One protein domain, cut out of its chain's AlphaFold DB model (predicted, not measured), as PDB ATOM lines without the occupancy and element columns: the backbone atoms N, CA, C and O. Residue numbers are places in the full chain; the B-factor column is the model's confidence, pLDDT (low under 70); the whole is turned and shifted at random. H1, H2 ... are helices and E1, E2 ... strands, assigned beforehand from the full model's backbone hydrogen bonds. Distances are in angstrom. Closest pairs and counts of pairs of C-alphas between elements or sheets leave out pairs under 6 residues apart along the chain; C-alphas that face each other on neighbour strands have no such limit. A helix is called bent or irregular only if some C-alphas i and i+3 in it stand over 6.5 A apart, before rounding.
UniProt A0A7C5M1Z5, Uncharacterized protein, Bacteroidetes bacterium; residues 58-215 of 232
ATOM      1  N   ALA A  58     139.852 172.471 197.494       43.75
ATOM      2  CA  ALA A  58     140.268 171.608 198.580       43.75
ATOM      3  C   ALA A  58     139.272 170.476 198.837       43.75
ATOM      4  O   ALA A  58     138.067 170.578 198.596       43.75
ATOM      5  N   VAL A  59     139.801 169.334 199.261       46.94
ATOM      6  CA  VAL A  59     139.003 168.167 199.642       46.94
ATOM      7  C   VAL A  59     139.119 168.008 201.154       46.94
ATOM      8  O   VAL A  59     140.231 168.040 201.689       46.94
ATOM      9  N   ASN A  60     137.974 167.895 201.837       47.78
ATOM     10  CA  ASN A  60     137.906 167.515 203.246       47.78
ATOM     11  C   ASN A  60     138.165 166.006 203.352       47.78
ATOM     12  O   ASN A  60     137.459 165.217 202.719       47.78
ATOM     13  N   PHE A  61     139.150 165.607 204.154       46.03
ATOM     14  CA  PHE A  61     139.450 164.193 204.395       46.03
ATOM     15  C   PHE A  61     138.515 163.513 205.412       46.03
ATOM     16  O   PHE A  61     138.373 162.297 205.332       46.03
ATOM     17  N   GLY A  62     137.855 164.258 206.309       38.84
ATOM     18  CA  GLY A  62     137.016 163.692 207.380       38.84
ATOM     19  C   GLY A  62     135.642 163.196 206.912       38.84
ATOM     20  O   GLY A  62     135.209 162.118 207.304       38.84
ATOM     21  N   ASP A  63     134.996 163.929 205.995       48.25
ATOM     22  CA  ASP A  63     133.602 163.656 205.582       48.25
ATOM     23  C   ASP A  63     133.435 163.424 204.069       48.25
ATOM     24  O   ASP A  63     132.319 163.292 203.563       48.25
ATOM     25  N   GLY A  64     134.529 163.468 203.299       53.47
ATOM     26  CA  GLY A  64     134.502 163.383 201.832       53.47
ATOM     27  C   GLY A  64     133.852 164.580 201.117       53.47
ATOM     28  O   GLY A  64     133.691 164.553 199.895       53.47
ATOM     29  N   GLN A  65     133.479 165.645 201.839       59.03
ATOM     30  CA  GLN A  65     132.946 166.881 201.254       59.03
ATOM     31  C   GLN A  65     134.064 167.740 200.634       59.03
ATOM     32  O   GLN A  65     135.171 167.824 201.150       59.03
ATOM     33  N   GLN A  66     133.813 168.422 199.516       63.91
ATOM     34  CA  GLN A  66     134.794 169.373 198.971       63.91
ATOM     35  C   GLN A  66     134.689 170.716 199.704       63.91
ATOM     36  O   GLN A  66     133.659 171.382 199.629       63.91
ATOM     37  N   LEU A  67     135.760 171.119 200.392       76.94
ATOM     38  CA  LEU A  67     135.924 172.470 200.926       76.94
ATOM     39  C   LEU A  67     136.557 173.337 199.838       76.94
ATOM     40  O   LEU A  67     137.707 173.144 199.467       76.94
ATOM     41  N   GLU A  68     135.851 174.334 199.327       76.75
ATOM     42  CA  GLU A  68     136.396 175.135 198.234       76.75
ATOM     43  C   GLU A  68     137.100 176.409 198.729       76.75
ATOM     44  O   GLU A  68     136.451 177.407 199.032       76.75
ATOM     45  N   LEU A  69     138.438 176.391 198.784       84.56
ATOM     46  CA  LEU A  69     139.258 177.555 199.142       84.56
ATOM     47  C   LEU A  69     139.814 178.231 197.887       84.56
ATOM     48  O   LEU A  69     140.770 177.748 197.296       84.56
ATOM     49  N   ARG A  70     139.245 179.378 197.500       82.19
ATOM     50  CA  ARG A  70     139.614 180.088 196.263       82.19
ATOM     51  C   ARG A  70     140.406 181.357 196.547       82.19
ATOM     52  O   ARG A  70     139.851 182.341 197.037       82.19
ATOM     53  N   GLY A  71     141.682 181.348 196.188       87.19
ATOM     54  CA  GLY A  71     142.472 182.562 196.044       87.19
ATOM     55  C   GLY A  71     142.230 183.189 194.672       87.19
ATOM     56  O   GLY A  71     141.670 182.566 193.764       87.19
ATOM     57  N   ARG A  72     142.558 184.472 194.542       86.12
ATOM     58  CA  ARG A  72     142.521 185.167 193.259       86.12
ATOM     59  C   ARG A  72     143.613 186.214 193.179       86.12
ATOM     60  O   ARG A  72     143.569 187.209 193.902       86.12
ATOM     61  N   THR A  73     144.472 186.074 192.183       89.00
ATOM     62  CA  THR A  73     145.438 187.100 191.790       89.00
ATOM     63  C   THR A  73     144.974 187.818 190.524       89.00
ATOM     64  O   THR A  73     144.668 187.188 189.517       89.00
ATOM     65  N   ASN A  74     144.899 189.151 190.567       83.88
ATOM     66  CA  ASN A  74     144.646 190.000 189.399       83.88
ATOM     67  C   ASN A  74     145.915 190.770 189.028       83.88
ATOM     68  O   ASN A  74     146.673 191.152 189.920       83.88
ATOM     69  N   ALA A  75     146.098 191.041 187.738       85.50
ATOM     70  CA  ALA A  75     147.213 191.809 187.201       85.50
ATOM     71  C   ALA A  75     146.705 192.964 186.325       85.50
ATOM     72  O   ALA A  75     145.911 192.757 185.410       85.50
ATOM     73  N   ASP A  76     147.196 194.169 186.596       87.19
ATOM     74  CA  ASP A  76     146.937 195.383 185.829       87.19
ATOM     75  C   ASP A  76     148.224 195.804 185.111       87.19
ATOM     76  O   ASP A  76     149.212 196.201 185.736       87.19
ATOM     77  N   TYR A  77     148.224 195.694 183.783       86.62
ATOM     78  CA  TYR A  77     149.390 195.958 182.943       86.62
ATOM     79  C   TYR A  77     149.435 197.414 182.479       86.62
ATOM     80  O   TYR A  77     148.448 197.974 182.007       86.62
ATOM     81  N   ASN A  78     150.620 198.008 182.556       86.94
ATOM     82  CA  ASN A  78     150.934 199.337 182.059       86.94
ATOM     83  C   ASN A  78     152.227 199.282 181.236       86.94
ATOM     84  O   ASN A  78     153.134 198.491 181.509       86.94
ATOM     85  N   ASN A  79     152.332 200.115 180.214       93.38
ATOM     86  CA  ASN A  79     153.519 200.199 179.385       93.38
ATOM     87  C   ASN A  79     153.685 201.603 178.803       93.38
ATOM     88  O   ASN A  79     152.769 202.422 178.783       93.38
ATOM     89  N   SER A  80     154.903 201.895 178.374       91.31
ATOM     90  CA  SER A  80     155.238 203.109 177.646       91.31
ATOM     91  C   SER A  80     156.386 202.834 176.689       91.31
ATOM     92  O   SER A  80     157.113 201.846 176.831       91.31
ATOM     93  N   TRP A  81     156.575 203.712 175.710       95.75
ATOM     94  CA  TRP A  81     157.703 203.614 174.797       95.75
ATOM     95  C   TRP A  81     158.188 204.982 174.329       95.75
ATOM     96  O   TRP A  81     157.451 205.968 174.348       95.75
ATOM     97  N   ALA A  82     159.446 205.016 173.906       94.06
ATOM     98  CA  ALA A  82     160.087 206.168 173.291       94.06
ATOM     99  C   ALA A  82     161.011 205.710 172.159       94.06
ATOM    100  O   ALA A  82     161.559 204.606 172.194       94.06
ATOM    101  N   VAL A  83     161.202 206.574 171.165       94.19
ATOM    102  CA  VAL A  83     162.278 206.422 170.182       94.19
ATOM    103  C   VAL A  83     163.499 207.157 170.727       94.19
ATOM    104  O   VAL A  83     163.386 208.293 171.179       94.19
ATOM    105  N   VAL A  84     164.648 206.489 170.751       95.19
ATOM    106  CA  VAL A  84     165.923 207.026 171.244       95.19
ATOM    107  C   VAL A  84     167.045 206.678 170.268       95.19
ATOM    108  O   VAL A  84     166.867 205.834 169.390       95.19
ATOM    109  N   ASN A  85     168.215 207.301 170.435       95.25
ATOM    110  CA  ASN A  85     169.404 207.057 169.605       95.25
ATOM    111  C   ASN A  85     169.133 207.237 168.101       95.25
ATOM    112  O   ASN A  85     169.559 206.428 167.277       95.25
ATOM    113  N   GLU A  86     168.380 208.277 167.755       96.25
ATOM    114  CA  GLU A  86     168.016 208.568 166.373       96.25
ATOM    115  C   GLU A  86     169.236 209.018 165.568       96.25
ATOM    116  O   GLU A  86     169.973 209.923 165.965       96.25
ATOM    117  N   ASN A  87     169.424 208.411 164.404       95.81
ATOM    118  CA  ASN A  87     170.426 208.800 163.428       95.81
ATOM    119  C   ASN A  87     169.794 208.762 162.037       95.81
ATOM    120  O   ASN A  87     169.102 207.810 161.681       95.81
ATOM    121  N   SER A  88     170.034 209.816 161.265       95.69
ATOM    122  CA  SER A  88     169.510 209.977 159.914       95.69
ATOM    123  C   SER A  88     170.636 210.414 158.995       95.69
ATOM    124  O   SER A  88     171.367 211.357 159.303       95.69
ATOM    125  N   GLN A  89     170.783 209.716 157.879       96.69
ATOM    126  CA  GLN A  89     171.838 209.947 156.903       96.69
ATOM    127  C   GLN A  89     171.228 209.998 155.510       96.69
ATOM    128  O   GLN A  89     170.285 209.270 155.206       96.69
ATOM    129  N   HIS A  90     171.755 210.880 154.663       96.75
ATOM    130  CA  HIS A  90     171.375 210.887 153.254       96.75
ATOM    131  C   HIS A  90     171.682 209.528 152.623       96.75
ATOM    132  O   HIS A  90     172.723 208.931 152.890       96.75
ATOM    133  N   SER A  91     170.775 209.081 151.766       96.62
ATOM    134  CA  SER A  91     170.883 207.833 151.022       96.62
ATOM    135  C   SER A  91     170.455 208.059 149.574       96.62
ATOM    136  O   SER A  91     170.169 209.182 149.163       96.62
ATOM    137  N   SER A  92     170.417 206.993 148.790       96.06
ATOM    138  CA  SER A  92     169.897 206.995 147.425       96.06
ATOM    139  C   SER A  92     168.964 205.810 147.196       96.06
ATOM    140  O   SER A  92     168.911 204.859 147.996       96.06
ATOM    141  N   GLY A  93     168.208 205.884 146.098       95.31
ATOM    142  CA  GLY A  93     167.336 204.794 145.656       95.31
ATOM    143  C   GLY A  93     166.040 204.651 146.456       95.31
ATOM    144  O   GLY A  93     165.494 203.554 146.542       95.31
ATOM    145  N   CYS A  94     165.545 205.730 147.061       96.12
ATOM    146  CA  CYS A  94     164.195 205.751 147.615       96.12
ATOM    147  C   CYS A  94     163.166 205.845 146.481       96.12
ATOM    148  O   CYS A  94     163.303 206.663 145.574       96.12
ATOM    149  N   GLU A  95     162.097 205.058 146.555       93.94
ATOM    150  CA  GLU A  95     160.965 205.212 145.641       93.94
ATOM    151  C   GLU A  95     160.124 206.440 146.027       93.94
ATOM    152  O   GLU A  95     159.807 206.645 147.196       93.94
ATOM    153  N   GLY A  96     159.728 207.252 145.040       93.50
ATOM    154  CA  GLY A  96     158.801 208.374 145.251       93.50
ATOM    155  C   GLY A  96     159.437 209.717 145.640       93.50
ATOM    156  O   GLY A  96     158.703 210.653 145.960       93.50
ATOM    157  N   CYS A  97     160.765 209.848 145.581       96.12
ATOM    158  CA  CYS A  97     161.475 211.121 145.740       96.12
ATOM    159  C   CYS A  97     162.808 211.140 144.979       96.12
ATOM    160  O   CYS A  97     163.270 210.123 144.470       96.12
ATOM    161  N   GLU A  98     163.415 212.322 144.883       96.56
ATOM    162  CA  GLU A  98     164.776 212.485 144.367       96.56
ATOM    163  C   GLU A  98     165.809 212.022 145.410       96.56
ATOM    164  O   GLU A  98     165.543 212.078 146.610       96.56
ATOM    165  N   ASP A  99     167.019 211.643 144.981       94.44
ATOM    166  CA  ASP A  99     168.076 211.155 145.890       94.44
ATOM    167  C   ASP A  99     168.424 212.156 147.005       94.44
ATOM    168  O   ASP A  99     168.696 211.776 148.139       94.44
ATOM    169  N   ARG A 100     168.334 213.466 146.734       95.00
ATOM    170  CA  ARG A 100     168.541 214.501 147.764       95.00
ATOM    171  C   ARG A 100     167.503 214.473 148.890       95.00
ATOM    172  O   ARG A 100     167.742 215.056 149.942       95.00
ATOM    173  N   ASP A 101     166.363 213.831 148.679       96.81
ATOM    174  CA  ASP A 101     165.297 213.680 149.666       96.81
ATOM    175  C   ASP A 101     165.213 212.244 150.206       96.81
ATOM    176  O   ASP A 101     164.309 211.940 150.985       96.81
ATOM    177  N   CYS A 102     166.157 211.375 149.836       97.62
ATOM    178  CA  CYS A 102     166.247 210.000 150.302       97.62
ATOM    179  C   CYS A 102     167.133 209.884 151.551       97.62
ATOM    180  O   CYS A 102     168.237 210.432 151.596       97.62
ATOM    181  N   PHE A 103     166.650 209.166 152.569       97.75
ATOM    182  CA  PHE A 103     167.337 209.007 153.851       97.75
ATOM    183  C   PHE A 103     167.299 207.566 154.343       97.75
ATOM    184  O   PHE A 103     166.260 206.908 154.268       97.75
ATOM    185  N   ASP A 104     168.419 207.129 154.911       97.44
ATOM    186  CA  ASP A 104     168.486 206.005 155.834       97.44
ATOM    187  C   ASP A 104     168.324 206.531 157.260       97.44
ATOM    188  O   ASP A 104     168.949 207.515 157.661       97.44
ATOM    189  N   TYR A 105     167.473 205.872 158.030       96.69
ATOM    190  CA  TYR A 105     167.165 206.205 159.408       96.69
ATOM    191  C   TYR A 105     167.348 204.976 160.287       96.69
ATOM    192  O   TYR A 105     166.837 203.897 159.986       96.69
ATOM    193  N   SER A 106     168.035 205.156 161.407       97.38
ATOM    194  CA  SER A 106     168.207 204.146 162.443       97.38
ATOM    195  C   SER A 106     167.843 204.734 163.797       97.38
ATOM    196  O   SER A 106     168.249 205.853 164.103       97.38
ATOM    197  N   ALA A 107     167.129 203.975 164.618       96.75
ATOM    198  CA  ALA A 107     166.843 204.345 165.998       96.75
ATOM    199  C   ALA A 107     166.630 203.102 166.867       96.75
ATOM    200  O   ALA A 107     166.616 201.969 166.383       96.75
ATOM    201  N   THR A 108     166.417 203.317 168.158       97.94
ATOM    202  CA  THR A 108     166.038 202.286 169.122       97.94
ATOM    203  C   THR A 108     164.669 202.613 169.705       97.94
ATOM    204  O   THR A 108     164.445 203.709 170.210       97.94
ATOM    205  N   VAL A 109     163.748 201.655 169.672       97.31
ATOM    206  CA  VAL A 109     162.471 201.724 170.388       97.31
ATOM    207  C   VAL A 109     162.698 201.195 171.798       97.31
ATOM    208  O   VAL A 109     162.842 199.988 171.991       97.31
ATOM    209  N   ARG A 110     162.734 202.093 172.779       96.75
ATOM    210  CA  ARG A 110     162.813 201.748 174.198       96.75
ATOM    211  C   ARG A 110     161.412 201.581 174.754       96.75
ATOM    212  O   ARG A 110     160.675 202.555 174.852       96.75
ATOM    213  N   SER A 111     161.057 200.364 175.139       95.25
ATOM    214  CA  SER A 111     159.759 200.016 175.720       95.25
ATOM    215  C   SER A 111     159.912 199.698 177.200       95.25
ATOM    216  O   SER A 111     160.761 198.886 177.549       95.25
ATOM    217  N   THR A 112     159.102 200.307 178.061       94.38
ATOM    218  CA  THR A 112     159.071 200.048 179.508       94.38
ATOM    219  C   THR A 112     157.746 199.397 179.875       94.38
ATOM    220  O   THR A 112     156.688 199.870 179.470       94.38
ATOM    221  N   PHE A 113     157.803 198.338 180.671       94.50
ATOM    222  CA  PHE A 113     156.671 197.505 181.052       94.50
ATOM    223  C   PHE A 113     156.568 197.448 182.574       94.50
ATOM    224  O   PHE A 113     157.573 197.265 183.266       94.50
ATOM    225  N   ARG A 114     155.352 197.633 183.093       94.00
ATOM    226  CA  ARG A 114     155.031 197.565 184.520       94.00
ATOM    227  C   ARG A 114     153.728 196.807 184.742       94.00
ATOM    228  O   ARG A 114     152.760 197.051 184.032       94.00
ATOM    229  N   VAL A 115     153.675 195.945 185.743       90.25
ATOM    230  CA  VAL A 115     152.443 195.305 186.209       90.25
ATOM    231  C   VAL A 115     152.194 195.672 187.665       90.25
ATOM    232  O   VAL A 115     153.131 195.814 188.448       90.25
ATOM    233  N   THR A 116     150.930 195.862 188.024       90.56
ATOM    234  CA  THR A 116     150.480 195.932 189.417       90.56
ATOM    235  C   THR A 116     149.622 194.714 189.695       90.56
ATOM    236  O   THR A 116     148.705 194.427 188.932       90.56
ATOM    237  N   THR A 117     149.912 193.987 190.768       88.88
ATOM    238  CA  THR A 117     149.179 192.773 191.131       88.88
ATOM    239  C   THR A 117     148.342 192.991 192.388       88.88
ATOM    240  O   THR A 117     148.652 193.827 193.239       88.88
ATOM    241  N   ARG A 118     147.238 192.247 192.506       90.50
ATOM    242  CA  ARG A 118     146.384 192.230 193.699       90.50
ATOM    243  C   ARG A 118     145.921 190.813 193.993       90.50
ATOM    244  O   ARG A 118     145.177 190.242 193.197       90.50
ATOM    245  N   VAL A 119     146.291 190.315 195.167       90.94
ATOM    246  CA  VAL A 119     145.819 189.037 195.708       90.94
ATOM    247  C   VAL A 119     144.565 189.262 196.553       90.94
ATOM    248  O   VAL A 119     144.459 190.240 197.291       90.94
ATOM    249  N   THR A 120     143.591 188.370 196.429       91.50
ATOM    250  CA  THR A 120     142.403 188.280 197.282       91.50
ATOM    251  C   THR A 120     142.295 186.848 197.782       91.50
ATOM    252  O   THR A 120     142.271 185.919 196.979       91.50
ATOM    253  N   LEU A 121     142.248 186.678 199.100       91.62
ATOM    254  CA  LEU A 121     142.092 185.380 199.755       91.62
ATOM    255  C   LEU A 121     140.680 185.256 200.346       91.62
ATOM    256  O   LEU A 121     140.033 186.286 200.566       91.62
ATOM    257  N   PRO A 122     140.194 184.031 200.613       89.62
ATOM    258  CA  PRO A 122     138.928 183.833 201.305       89.62
ATOM    259  C   PRO A 122     138.931 184.469 202.698       89.62
ATOM    260  O   PRO A 122     139.926 184.403 203.420       89.62
ATOM    261  N   ASP A 123     137.796 185.048 203.083       93.00
ATOM    262  CA  ASP A 123     137.600 185.613 204.419       93.00
ATOM    263  C   ASP A 123     137.163 184.515 205.400       93.00
ATOM    264  O   ASP A 123     136.300 183.697 205.076       93.00
ATOM    265  N   MET A 124     137.719 184.516 206.615       92.50
ATOM    266  CA  MET A 124     137.347 183.564 207.665       92.50
ATOM    267  C   MET A 124     135.871 183.647 208.075       92.50
ATOM    268  O   MET A 124     135.310 182.633 208.485       92.50
ATOM    269  N   ALA A 125     135.214 184.800 207.923       92.44
ATOM    270  CA  ALA A 125     133.785 184.958 208.196       92.44
ATOM    271  C   ALA A 125     132.905 184.016 207.347       92.44
ATOM    272  O   ALA A 125     131.816 183.632 207.778       92.44
ATOM    273  N   GLN A 126     133.396 183.592 206.174       88.81
ATOM    274  CA  GLN A 126     132.716 182.651 205.271       88.81
ATOM    275  C   GLN A 126     132.702 181.205 205.797       88.81
ATOM    276  O   GLN A 126     132.012 180.358 205.234       88.81
ATOM    277  N   TYR A 127     133.462 180.928 206.859       90.19
ATOM    278  CA  TYR A 127     133.632 179.601 207.456       90.19
ATOM    279  C   TYR A 127     133.133 179.560 208.908       90.19
ATOM    280  O   TYR A 127     133.552 178.708 209.687       90.19
ATOM    281  N   SER A 128     132.243 180.482 209.285       92.69
ATOM    282  CA  SER A 128     131.692 180.590 210.644       92.69
ATOM    283  C   SER A 128     130.861 179.376 211.081       92.69
ATOM    284  O   SER A 128     130.689 179.162 212.276       92.69
ATOM    285  N   GLN A 129     130.389 178.565 210.132       90.50
ATOM    286  CA  GLN A 129     129.682 177.305 210.377       90.50
ATOM    287  C   GLN A 129     130.584 176.160 210.863       90.50
ATOM    288  O   GLN A 129     130.070 175.165 211.364       90.50
ATOM    289  N   TYR A 130     131.902 176.268 210.678       90.56
ATOM    290  CA  TYR A 130     132.856 175.250 211.120       90.56
ATOM    291  C   TYR A 130     133.191 175.425 212.602       90.56
ATOM    292  O   TYR A 130     133.154 176.547 213.117       90.56
ATOM    293  N   SER A 131     133.571 174.334 213.272       92.62
ATOM    294  CA  SER A 131     134.020 174.395 214.666       92.62
ATOM    295  C   SER A 131     135.284 175.258 214.820       92.62
ATOM    296  O   SER A 131     136.031 175.434 213.849       92.62
ATOM    297  N   PRO A 132     135.580 175.806 216.013       94.12
ATOM    298  CA  PRO A 132     136.827 176.527 216.274       94.12
ATOM    299  C   PRO A 132     138.087 175.781 215.813       94.12
ATOM    300  O   PRO A 132     138.967 176.386 215.189       94.12
ATOM    301  N   CYS A 133     138.168 174.469 216.057       93.44
ATOM    302  CA  CYS A 133     139.282 173.652 215.597       93.44
ATOM    303  C   CYS A 133     139.382 173.631 214.065       93.44
ATOM    304  O   CYS A 133     140.442 173.919 213.497       93.44
ATOM    305  N   GLN A 134     138.268 173.379 213.378       92.88
ATOM    306  CA  GLN A 134     138.208 173.356 211.916       92.88
ATOM    307  C   GLN A 134     138.527 174.725 211.307       92.88
ATOM    308  O   GLN A 134     139.314 174.816 210.366       92.88
ATOM    309  N   GLN A 135     138.011 175.816 211.879       94.12
ATOM    310  CA  GLN A 135     138.342 177.177 211.457       94.12
ATOM    311  C   GLN A 135     139.845 177.451 211.559       94.12
ATOM    312  O   GLN A 135     140.413 178.098 210.676       94.12
ATOM    313  N   GLN A 136     140.519 176.944 212.595       94.25
ATOM    314  CA  GLN A 136     141.970 177.065 212.710       94.25
ATOM    315  C   GLN A 136     142.698 176.281 211.606       94.25
ATOM    316  O   GLN A 136     143.671 176.789 211.044       94.25
ATOM    317  N   ARG A 137     142.223 175.081 211.246       93.44
ATOM    318  CA  ARG A 137     142.770 174.291 210.126       93.44
ATOM    319  C   ARG A 137     142.581 175.004 208.786       93.44
ATOM    320  O   ARG A 137     143.545 175.132 208.033       93.44
ATOM    321  N   ILE A 138     141.393 175.553 208.535       93.06
ATOM    322  CA  ILE A 138     141.084 176.352 207.339       93.06
ATOM    323  C   ILE A 138     141.979 177.592 207.274       93.06
ATOM    324  O   ILE A 138     142.613 177.840 206.250       93.06
ATOM    325  N   ARG A 139     142.106 178.340 208.376       95.94
ATOM    326  CA  ARG A 139     142.987 179.515 208.467       95.94
ATOM    327  C   ARG A 139     144.438 179.161 208.155       95.94
ATOM    328  O   ARG A 139     145.101 179.891 207.417       95.94
ATOM    329  N   ASN A 140     144.921 178.041 208.691       94.81
ATOM    330  CA  ASN A 140     146.265 177.542 208.418       94.81
ATOM    331  C   ASN A 140     146.428 177.176 206.940       94.81
ATOM    332  O   ASN A 140     147.451 177.511 206.352       94.81
ATOM    333  N   ALA A 141     145.432 176.540 206.328       94.31
ATOM    334  CA  ALA A 141     145.465 176.198 204.914       94.31
ATOM    335  C   ALA A 141     145.450 177.446 204.012       94.31
ATOM    336  O   ALA A 141     146.248 177.549 203.081       94.31
ATOM    337  N   ILE A 142     144.620 178.445 204.334       93.94
ATOM    338  CA  ILE A 142     144.608 179.734 203.629       93.94
ATOM    339  C   ILE A 142     145.978 180.413 203.743       93.94
ATOM    340  O   ILE A 142     146.545 180.825 202.737       93.94
ATOM    341  N   THR A 143     146.530 180.505 204.954       96.12
ATOM    342  CA  THR A 143     147.763 181.265 205.217       96.12
ATOM    343  C   THR A 143     149.017 180.572 204.692       96.12
ATOM    344  O   THR A 143     149.897 181.235 204.156       96.12
ATOM    345  N   ASN A 144     149.115 179.250 204.846       96.44
ATOM    346  CA  ASN A 144     150.364 178.516 204.624       96.44
ATOM    347  C   ASN A 144     150.389 177.717 203.318       96.44
ATOM    348  O   ASN A 144     151.450 177.228 202.942       96.44
ATOM    349  N   VAL A 145     149.250 177.560 202.638       94.56
ATOM    350  CA  VAL A 145     149.162 176.802 201.381       94.56
ATOM    351  C   VAL A 145     148.628 177.684 200.261       94.56
ATOM    352  O   VAL A 145     149.331 177.926 199.282       94.56
ATOM    353  N   LEU A 146     147.424 178.237 200.428       92.88
ATOM    354  CA  LEU A 146     146.786 179.035 199.381       92.88
ATOM    355  C   LEU A 146     147.479 180.388 199.171       92.88
ATOM    356  O   LEU A 146     147.722 180.777 198.035       92.88
ATOM    357  N   ALA A 147     147.831 181.112 200.234       95.00
ATOM    358  CA  ALA A 147     148.489 182.407 200.087       95.00
ATOM    359  C   ALA A 147     149.860 182.303 199.388       95.00
ATOM    360  O   ALA A 147     150.098 183.095 198.475       95.00
ATOM    361  N   PRO A 148     150.739 181.334 199.720       96.94
ATOM    362  CA  PRO A 148     151.960 181.097 198.953       96.94
ATOM    363  C   PRO A 148     151.708 180.742 197.485       96.94
ATOM    364  O   PRO A 148     152.448 181.223 196.632       96.94
ATOM    365  N   HIS A 149     150.664 179.961 197.179       95.06
ATOM    366  CA  HIS A 149     150.256 179.677 195.797       95.06
ATOM    367  C   HIS A 149     149.914 180.963 195.033       95.06
ATOM    368  O   HIS A 149     150.459 181.224 193.963       95.06
ATOM    369  N   GLU A 150     149.121 181.857 195.627       93.81
ATOM    370  CA  GLU A 150     148.814 183.153 195.010       93.81
ATOM    371  C   GLU A 150     150.059 184.039 194.813       93.81
ATOM    372  O   GLU A 150     150.146 184.783 193.836       93.81
ATOM    373  N   GLN A 151     151.073 183.938 195.680       96.88
ATOM    374  CA  GLN A 151     152.347 184.638 195.461       96.88
ATOM    375  C   GLN A 151     153.135 184.085 194.263       96.88
ATOM    376  O   GLN A 151     153.873 184.837 193.626       96.88
ATOM    377  N   GLN A 152     152.956 182.813 193.895       95.88
ATOM    378  CA  GLN A 152     153.540 182.271 192.664       95.88
ATOM    379  C   GLN A 152     152.896 182.911 191.428       95.88
ATOM    380  O   GLN A 152     153.611 183.289 190.500       95.88
ATOM    381  N   HIS A 153     151.575 183.132 191.442       95.00
ATOM    382  CA  HIS A 153     150.901 183.894 190.386       95.00
ATOM    383  C   HIS A 153     151.418 185.337 190.306       95.00
ATOM    384  O   HIS A 153     151.647 185.846 189.208       95.00
ATOM    385  N   VAL A 154     151.646 185.999 191.450       95.44
ATOM    386  CA  VAL A 154     152.267 187.336 191.482       95.44
ATOM    387  C   VAL A 154     153.633 187.313 190.797       95.44
ATOM    388  O   VAL A 154     153.853 188.097 189.874       95.44
ATOM    389  N   ALA A 155     154.510 186.382 191.175       97.62
ATOM    390  CA  ALA A 155     155.837 186.247 190.580       97.62
ATOM    391  C   ALA A 155     155.770 185.972 189.065       97.62
ATOM    392  O   ALA A 155     156.519 186.567 188.288       97.62
ATOM    393  N   ALA A 156     154.836 185.123 188.626       95.06
ATOM    394  CA  ALA A 156     154.604 184.851 187.212       95.06
ATOM    395  C   ALA A 156     154.188 186.118 186.448       95.06
ATOM    396  O   ALA A 156     154.738 186.410 185.382       95.06
ATOM    397  N   PHE A 157     153.279 186.925 187.003       93.94
ATOM    398  CA  PHE A 157     152.877 188.189 186.389       93.94
ATOM    399  C   PHE A 157     154.000 189.229 186.371       93.94
ATOM    400  O   PHE A 157     154.150 189.947 185.380       93.94
ATOM    401  N   GLU A 158     154.823 189.292 187.418       96.50
ATOM    402  CA  GLU A 158     155.948 190.225 187.521       96.50
ATOM    403  C   GLU A 158     157.032 190.007 186.458       96.50
ATOM    404  O   GLU A 158     157.770 190.946 186.157       96.50
ATOM    405  N   THR A 159     157.066 188.849 185.788       97.25
ATOM    406  CA  THR A 159     157.915 188.624 184.598       97.25
ATOM    407  C   THR A 159     157.627 189.608 183.454       97.25
ATOM    408  O   THR A 159     158.484 189.856 182.600       97.25
ATOM    409  N   TYR A 160     156.446 190.236 183.444       95.44
ATOM    410  CA  TYR A 160     156.109 191.303 182.506       95.44
ATOM    411  C   TYR A 160     156.999 192.544 182.689       95.44
ATOM    412  O   TYR A 160     157.321 193.205 181.698       95.44
ATOM    413  N   ASN A 161     157.442 192.840 183.916       96.12
ATOM    414  CA  ASN A 161     158.191 194.050 184.258       96.12
ATOM    415  C   ASN A 161     159.537 194.145 183.530       96.12
ATOM    416  O   ASN A 161     160.233 193.151 183.330       96.12
ATOM    417  N   GLY A 162     159.936 195.366 183.181       96.81
ATOM    418  CA  GLY A 162     161.284 195.661 182.696       96.81
ATOM    419  C   GLY A 162     161.309 196.585 181.489       96.81
ATOM    420  O   GLY A 162     160.285 197.125 181.072       96.81
ATOM    421  N   THR A 163     162.499 196.752 180.918       97.38
ATOM    422  CA  THR A 163     162.732 197.609 179.753       97.38
ATOM    423  C   THR A 163     163.354 196.796 178.624       97.38
ATOM    424  O   THR A 163     164.226 195.964 178.868       97.38
ATOM    425  N   VAL A 164     162.906 197.031 177.391       97.81
ATOM    426  CA  VAL A 164     163.445 196.407 176.176       97.81
ATOM    427  C   VAL A 164     163.804 197.488 175.172       97.81
ATOM    428  O   VAL A 164     162.962 198.315 174.825       97.81
ATOM    429  N   ASP A 165     165.026 197.428 174.662       98.00
ATOM    430  CA  ASP A 165     165.522 198.293 173.598       98.00
ATOM    431  C   ASP A 165     165.518 197.499 172.282       98.00
ATOM    432  O   ASP A 165     166.239 196.514 172.140       98.00
ATOM    433  N   THR A 166     164.679 197.898 171.321       98.12
ATOM    434  CA  THR A 166     164.555 197.212 170.021       98.12
ATOM    435  C   THR A 166     165.040 198.109 168.884       98.12
ATOM    436  O   THR A 166     164.432 199.156 168.647       98.12
ATOM    437  N   PRO A 167     166.110 197.746 168.156       98.19
ATOM    438  CA  PRO A 167     166.588 198.550 167.038       98.19
ATOM    439  C   PRO A 167     165.586 198.538 165.877       98.19
ATOM    440  O   PRO A 167     164.973 197.515 165.565       98.19
ATOM    441  N   ILE A 168     165.441 199.683 165.213       97.56
ATOM    442  CA  ILE A 168     164.677 199.836 163.976       97.56
ATOM    443  C   ILE A 168     165.526 200.557 162.931       97.56
ATOM    444  O   ILE A 168     166.263 201.491 163.245       97.56
ATOM    445  N   THR A 169     165.394 200.129 161.681       97.25
ATOM    446  CA  THR A 169     166.001 200.774 160.518       97.25
ATOM    447  C   THR A 169     164.951 200.960 159.435       97.25
ATOM    448  O   THR A 169     164.066 200.120 159.252       97.25
ATOM    449  N   LEU A 170     165.010 202.096 158.752       96.88
ATOM    450  CA  LEU A 170     164.076 202.492 157.709       96.88
ATOM    451  C   LEU A 170     164.839 203.248 156.628       96.88
ATOM    452  O   LEU A 170     165.725 204.037 156.935       96.88
ATOM    453  N   LYS A 171     164.440 203.054 155.376       97.25
ATOM    454  CA  LYS A 171     164.845 203.893 154.250       97.25
ATOM    455  C   LYS A 171     163.595 204.536 153.676       97.25
ATOM    456  O   LYS A 171     162.588 203.849 153.501       97.25
ATOM    457  N   GLY A 172     163.630 205.831 153.390       96.12
ATOM    458  CA  GLY A 172     162.479 206.484 152.781       96.12
ATOM    459  C   GLY A 172     162.667 207.958 152.477       96.12
ATOM    460  O   GLY A 172     163.662 208.588 152.840       96.12
ATOM    461  N   CYS A 173     161.661 208.506 151.803       97.31
ATOM    462  CA  CYS A 173     161.612 209.913 151.455       97.31
ATOM    463  C   CYS A 173     161.413 210.784 152.698       97.31
ATOM    464  O   CYS A 173     160.576 210.489 153.559       97.31
ATOM    465  N   ARG A 174     162.148 211.895 152.775       94.50
ATOM    466  CA  ARG A 174     162.176 212.827 153.915       94.50
ATOM    467  C   ARG A 174     160.784 213.233 154.408       94.50
ATOM    468  O   ARG A 174     160.563 213.319 155.611       94.50
ATOM    469  N   ASN A 175     159.849 213.475 153.493       94.31
ATOM    470  CA  ASN A 175     158.479 213.897 153.804       94.31
ATOM    471  C   ASN A 175     157.603 212.790 154.424       94.31
ATOM    472  O   ASN A 175     156.590 213.103 155.041       94.31
ATOM    473  N   GLN A 176     157.975 211.520 154.273       94.19
ATOM    474  CA  GLN A 176     157.236 210.365 154.798       94.19
ATOM    475  C   GLN A 176     157.930 209.725 156.003       94.19
ATOM    476  O   GLN A 176     157.276 209.071 156.820       94.19
ATOM    477  N   LEU A 177     159.239 209.949 156.145       91.69
ATOM    478  CA  LEU A 177     160.092 209.271 157.111       91.69
ATOM    479  C   LEU A 177     159.574 209.377 158.550       91.69
ATOM    480  O   LEU A 177     159.459 208.361 159.223       91.69
ATOM    481  N   ALA A 178     159.163 210.565 159.004       90.75
ATOM    482  CA  ALA A 178     158.658 210.749 160.370       90.75
ATOM    483  C   ALA A 178     157.415 209.885 160.669       90.75
ATOM    484  O   ALA A 178     157.308 209.279 161.738       90.75
ATOM    485  N   SER A 179     156.484 209.788 159.714       92.88
ATOM    486  CA  SER A 179     155.292 208.943 159.860       92.88
ATOM    487  C   SER A 179     155.642 207.452 159.848       92.88
ATOM    488  O   SER A 179     155.123 206.696 160.671       92.88
ATOM    489  N   ALA A 180     156.585 207.046 158.991       93.88
ATOM    490  CA  ALA A 180     157.066 205.672 158.904       93.88
ATOM    491  C   ALA A 180     157.794 205.239 160.187       93.88
ATOM    492  O   ALA A 180     157.524 204.157 160.705       93.88
ATOM    493  N   VAL A 181     158.648 206.104 160.745       93.12
ATOM    494  CA  VAL A 181     159.332 205.887 162.030       93.12
ATOM    495  C   VAL A 181     158.321 205.683 163.146       93.12
ATOM    496  O   VAL A 181     158.401 204.689 163.868       93.12
ATOM    497  N   ARG A 182     157.330 206.574 163.261       93.94
ATOM    498  CA  ARG A 182     156.295 206.466 164.293       93.94
ATOM    499  C   ARG A 182     155.509 205.162 164.173       93.94
ATOM    500  O   ARG A 182     155.340 204.471 165.173       93.94
ATOM    501  N   GLN A 183     155.053 204.810 162.971       95.56
ATOM    502  CA  GLN A 183     154.285 203.582 162.760       95.56
ATOM    503  C   GLN A 183     155.124 202.332 163.047       95.56
ATOM    504  O   GLN A 183     154.637 201.385 163.674       95.56
ATOM    505  N   ARG A 184     156.395 202.333 162.630       96.50
ATOM    506  CA  ARG A 184     157.329 201.246 162.924       96.50
ATOM    507  C   ARG A 184     157.551 201.108 164.425       96.50
ATOM    508  O   ARG A 184     157.488 199.992 164.922       96.50
ATOM    509  N   ALA A 185     157.752 202.212 165.140       94.75
ATOM    510  CA  ALA A 185     157.954 202.203 166.583       94.75
ATOM    511  C   ALA A 185     156.736 201.661 167.348       94.75
ATOM    512  O   ALA A 185     156.908 200.791 168.199       94.75
ATOM    513  N   ILE A 186     155.521 202.096 166.983       94.44
ATOM    514  CA  ILE A 186     154.261 201.572 167.541       94.44
ATOM    515  C   ILE A 186     154.178 200.059 167.331       94.44
ATOM    516  O   ILE A 186     154.045 199.308 168.291       94.44
ATOM    517  N   THR A 187     154.344 199.610 166.085       95.94
ATOM    518  CA  THR A 187     154.224 198.186 165.735       95.94
ATOM    519  C   THR A 187     155.266 197.335 166.469       95.94
ATOM    520  O   THR A 187     154.959 196.247 166.954       95.94
ATOM    521  N   THR A 188     156.503 197.833 166.578       95.56
ATOM    522  CA  THR A 188     157.575 197.177 167.337       95.56
ATOM    523  C   THR A 188     157.203 197.047 168.813       95.56
ATOM    524  O   THR A 188     157.308 195.956 169.371       95.56
ATOM    525  N   HIS A 189     156.738 198.128 169.443       95.56
ATOM    526  CA  HIS A 189     156.331 198.119 170.846       95.56
ATOM    527  C   HIS A 189     155.168 197.151 171.110       95.56
ATOM    528  O   HIS A 189     155.273 196.298 171.990       95.56
ATOM    529  N   GLU A 190     154.095 197.234 170.320       93.81
ATOM    530  CA  GLU A 190     152.908 196.375 170.447       93.81
ATOM    531  C   GLU A 190     153.249 194.887 170.271       93.81
ATOM    532  O   GLU A 190     152.702 194.023 170.959       93.81
ATOM    533  N   GLY A 191     154.192 194.564 169.379       94.50
ATOM    534  CA  GLY A 191     154.695 193.201 169.218       94.50
ATOM    535  C   GLY A 191     155.371 192.661 170.483       94.50
ATOM    536  O   GLY A 191     155.111 191.521 170.886       94.50
ATOM    537  N   VAL A 192     156.206 193.485 171.125       95.38
ATOM    538  CA  VAL A 192     156.897 193.128 172.372       95.38
ATOM    539  C   VAL A 192     155.909 193.044 173.539       95.38
ATOM    540  O   VAL A 192     155.939 192.050 174.263       95.38
ATOM    541  N   GLU A 193     155.012 194.025 173.699       94.69
ATOM    542  CA  GLU A 193     153.972 194.032 174.745       94.69
ATOM    543  C   GLU A 193     153.154 192.746 174.716       94.69
ATOM    544  O   GLU A 193     153.098 192.028 175.716       94.69
ATOM    545  N   ARG A 194     152.597 192.412 173.547       92.69
ATOM    546  CA  ARG A 194     151.731 191.245 173.378       92.69
ATOM    547  C   ARG A 194     152.450 189.956 173.750       92.69
ATOM    548  O   ARG A 194     151.875 189.104 174.420       92.69
ATOM    549  N   THR A 195     153.708 189.819 173.335       95.44
ATOM    550  CA  THR A 195     154.523 188.640 173.656       95.44
ATOM    551  C   THR A 195     154.772 188.542 175.158       95.44
ATOM    552  O   THR A 195     154.524 187.493 175.749       95.44
ATOM    553  N   ARG A 196     155.204 189.636 175.803       94.94
ATOM    554  CA  ARG A 196     155.454 189.659 177.255       94.94
ATOM    555  C   ARG A 196     154.194 189.335 178.046       94.94
ATOM    556  O   ARG A 196     154.246 188.522 178.961       94.94
ATOM    557  N   ARG A 197     153.066 189.945 177.679       91.94
ATOM    558  CA  ARG A 197     151.785 189.716 178.344       91.94
ATOM    559  C   ARG A 197     151.332 188.266 178.211       91.94
ATOM    560  O   ARG A 197     150.960 187.664 179.210       91.94
ATOM    561  N   ASN A 198     151.401 187.697 177.007       89.88
ATOM    562  CA  ASN A 198     151.032 186.300 176.778       89.88
ATOM    563  C   ASN A 198     151.918 185.343 177.583       89.88
ATOM    564  O   ASN A 198     151.402 184.394 178.160       89.88
ATOM    565  N   ASN A 199     153.224 185.609 177.665       94.44
ATOM    566  CA  ASN A 199     154.143 184.780 178.443       94.44
ATOM    567  C   ASN A 199     153.853 184.860 179.947       94.44
ATOM    568  O   ASN A 199     153.792 183.827 180.605       94.44
ATOM    569  N   ALA A 200     153.634 186.067 180.483       91.44
ATOM    570  CA  ALA A 200     153.284 186.260 181.891       91.44
ATOM    571  C   ALA A 200     151.945 185.587 182.242       91.44
ATOM    572  O   ALA A 200     151.825 184.957 183.290       91.44
ATOM    573  N   GLN A 201     150.953 185.678 181.347       89.38
ATOM    574  CA  GLN A 201     149.671 184.996 181.513       89.38
ATOM    575  C   GLN A 201     149.839 183.476 181.470       89.38
ATOM    576  O   GLN A 201     149.391 182.805 182.388       89.38
ATOM    577  N   ALA A 202     150.543 182.939 180.473       89.38
ATOM    578  CA  ALA A 202     150.770 181.500 180.351       89.38
ATOM    579  C   ALA A 202     151.552 180.924 181.544       89.38
ATOM    580  O   ALA A 202     151.258 179.821 181.991       89.38
ATOM    581  N   ALA A 203     152.524 181.671 182.082       92.44
ATOM    582  CA  ALA A 203     153.252 181.278 183.286       92.44
ATOM    583  C   ALA A 203     152.339 181.220 184.520       92.44
ATOM    584  O   ALA A 203     152.484 180.319 185.336       92.44
ATOM    585  N   SER A 204     151.397 182.161 184.637       93.38
ATOM    586  CA  SER A 204     150.392 182.179 185.703       93.38
ATOM    587  C   SER A 204     149.386 181.035 185.540       93.38
ATOM    588  O   SER A 204     149.126 180.312 186.492       93.38
ATOM    589  N   ASP A 205     148.885 180.810 184.321       87.69
ATOM    590  CA  ASP A 205     147.930 179.740 184.005       87.69
ATOM    591  C   ASP A 205     148.519 178.345 184.261       87.69
ATOM    592  O   ASP A 205     147.803 177.440 184.673       87.69
ATOM    593  N   ALA A 206     149.827 178.163 184.050       91.06
ATOM    594  CA  ALA A 206     150.516 176.893 184.281       91.06
ATOM    595  C   ALA A 206     150.600 176.483 185.764       91.06
ATOM    596  O   ALA A 206     150.949 175.338 186.052       91.06
ATOM    597  N   LEU A 207     150.305 177.398 186.694       88.75
ATOM    598  CA  LEU A 207     150.220 177.097 188.124       88.75
ATOM    599  C   LEU A 207     148.892 176.411 188.485       88.75
ATOM    600  O   LEU A 207     148.785 175.815 189.554       88.75
ATOM    601  N   ASP A 208     147.907 176.449 187.583       88.88
ATOM    602  CA  ASP A 208     146.583 175.878 187.780       88.88
ATOM    603  C   ASP A 208     146.318 174.653 186.872       88.88
ATOM    604  O   ASP A 208     146.862 174.550 185.770       88.88
ATOM    605  N   PRO A 209     145.434 173.719 187.284       86.94
ATOM    606  CA  PRO A 209     144.643 173.745 188.515       86.94
ATOM    607  C   PRO A 209     145.471 173.413 189.761       86.94
ATOM    608  O   PRO A 209     146.206 172.428 189.789       86.94
ATOM    609  N   PHE A 210     145.262 174.184 190.827       83.56
ATOM    610  CA  PHE A 210     145.835 173.915 192.141       83.56
ATOM    611  C   PHE A 210     144.845 173.156 193.031       83.56
ATOM    612  O   PHE A 210     143.725 173.605 193.283       83.56
ATOM    613  N   VAL A 211     145.244 171.979 193.509       83.31
ATOM    614  CA  VAL A 211     144.420 171.139 194.389       83.31
ATOM    615  C   VAL A 211     145.247 170.755 195.604       83.31
ATOM    616  O   VAL A 211     146.340 170.208 195.471       83.31
ATOM    617  N   PHE A 212     144.717 171.025 196.792       82.56
ATOM    618  CA  PHE A 212     145.343 170.652 198.056       82.56
ATOM    619  C   PHE A 212     144.277 170.232 199.056       82.56
ATOM    620  O   PHE A 212     143.140 170.671 198.976       82.56
ATOM    621  N   ASN A 213     144.625 169.390 200.015       84.06
ATOM    622  CA  ASN A 213     143.645 168.892 200.972       84.06
ATOM    623  C   ASN A 213     143.707 169.678 202.278       84.06
ATOM    624  O   ASN A 213     144.780 170.116 202.695       84.06
ATOM    625  N   VAL A 214     142.554 169.828 202.925       84.56
ATOM    626  CA  VAL A 214     142.469 170.391 204.273       84.56
ATOM    627  C   VAL A 214     141.894 169.321 205.174       84.56
ATOM    628  O   VAL A 214     140.771 168.863 204.978       84.56
ATOM    629  N   ASP A 215     142.693 168.922 206.153       85.50
ATOM    630  CA  ASP A 215     142.244 168.021 207.195       85.50
ATOM    631  C   ASP A 215     141.395 168.796 208.213       85.50
ATOM    632  O   ASP A 215     141.890 169.711 208.883       85.50
TER     633      ASP A 215
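Overview. This is residues 58 to 215 of the 232 residues of an uncharacterized protein of Bacteroidetes bacterium (UniProt A0A7C5M1Z5). Picture a long thin rod: the twisted three-stranded sheet E2, E3, E4 curls round helix H3, and helix H2 continues along the same face of the sheet toward the other end of the rod. At that end lie short helix H1 and the small strand pair E1 and E5; the link from E2 to E3, residues 91 to 101, makes the opposite end. The printed part has 158 residues, with three named helices and five named strands in the order E1 E2 E3 H1 H2 E4 H3 E5. The larger sheet has the order E2, E3, E4, antiparallel, the pair E1 and E5 is parallel, and the class is mixed, helices and strands. The whole is extended, with a radius of gyration of the C-alphas of 26.1 A and spans of 85 by 21 by 17 A.

Arrangement. Start at E2, residues 72 to 90, and E3, residues 102 to 120, an antiparallel hairpin; look at N 80 and O 112, within hydrogen-bond range at 2.9 A. E4, residues 162 to 173, is antiparallel to inner strand E3, with N 109 and O 166 at 2.8 A. H3, residues 174 to 205, is on this sheet, its closest C-alphas to E3 being those of Ala 185 and Val 109, 5.9 A apart. H2, residues 132 to 158, is on the same face at a height over the sheet of 7.8 A, two layers with helices on one face. It runs along the strands, at 2 degrees to E3 on the local plane. H2 touches H3 with residues 152 to 158 alone, closest at the C-alphas of Phe 157 and Ala 200, 4.9 A, at a shallow tilt of 27 degrees, opposite ways. H1, residues 124 to 127, only just touches H2, with 3 pairs of C-alphas within 8 A, the closest those of Tyr 127 and Gln 135, 6.6 A. E1, residues 58 to 60, and E5, residues 211 to 214, are parallel, with N 214 and O 59 at 3.2 A. The closest C-alphas of E5 and H2 are those of Val 214 and Ala 141, 6.6 A. O i to N i+4 pairs are within range in 20 of 23 for H2 and 26 of 28 for H3; H1 is too short for such a pair.

Along the chain. Find C-alpha 72 at (142.521, 185.167, 193.259); from there E2 runs 55.6 A to C-alpha 90, and E3 returns over 57.0 A. H2 runs 37.1 A and E4 34.3 A. H3 runs 46.9 A to C-alpha 205 at (147.930, 179.740, 184.005); it is irregular, with C-alphas 175 and 178 7.3 A apart.

Size, cuts and confidence. The two C-alphas farthest apart, of Glu 98 and Ser 131, are 85.7 A apart. The printed part has no cut; the links E1 to E2 and E2 to E3 are long. Residues 58 to 66 have pLDDT under 70.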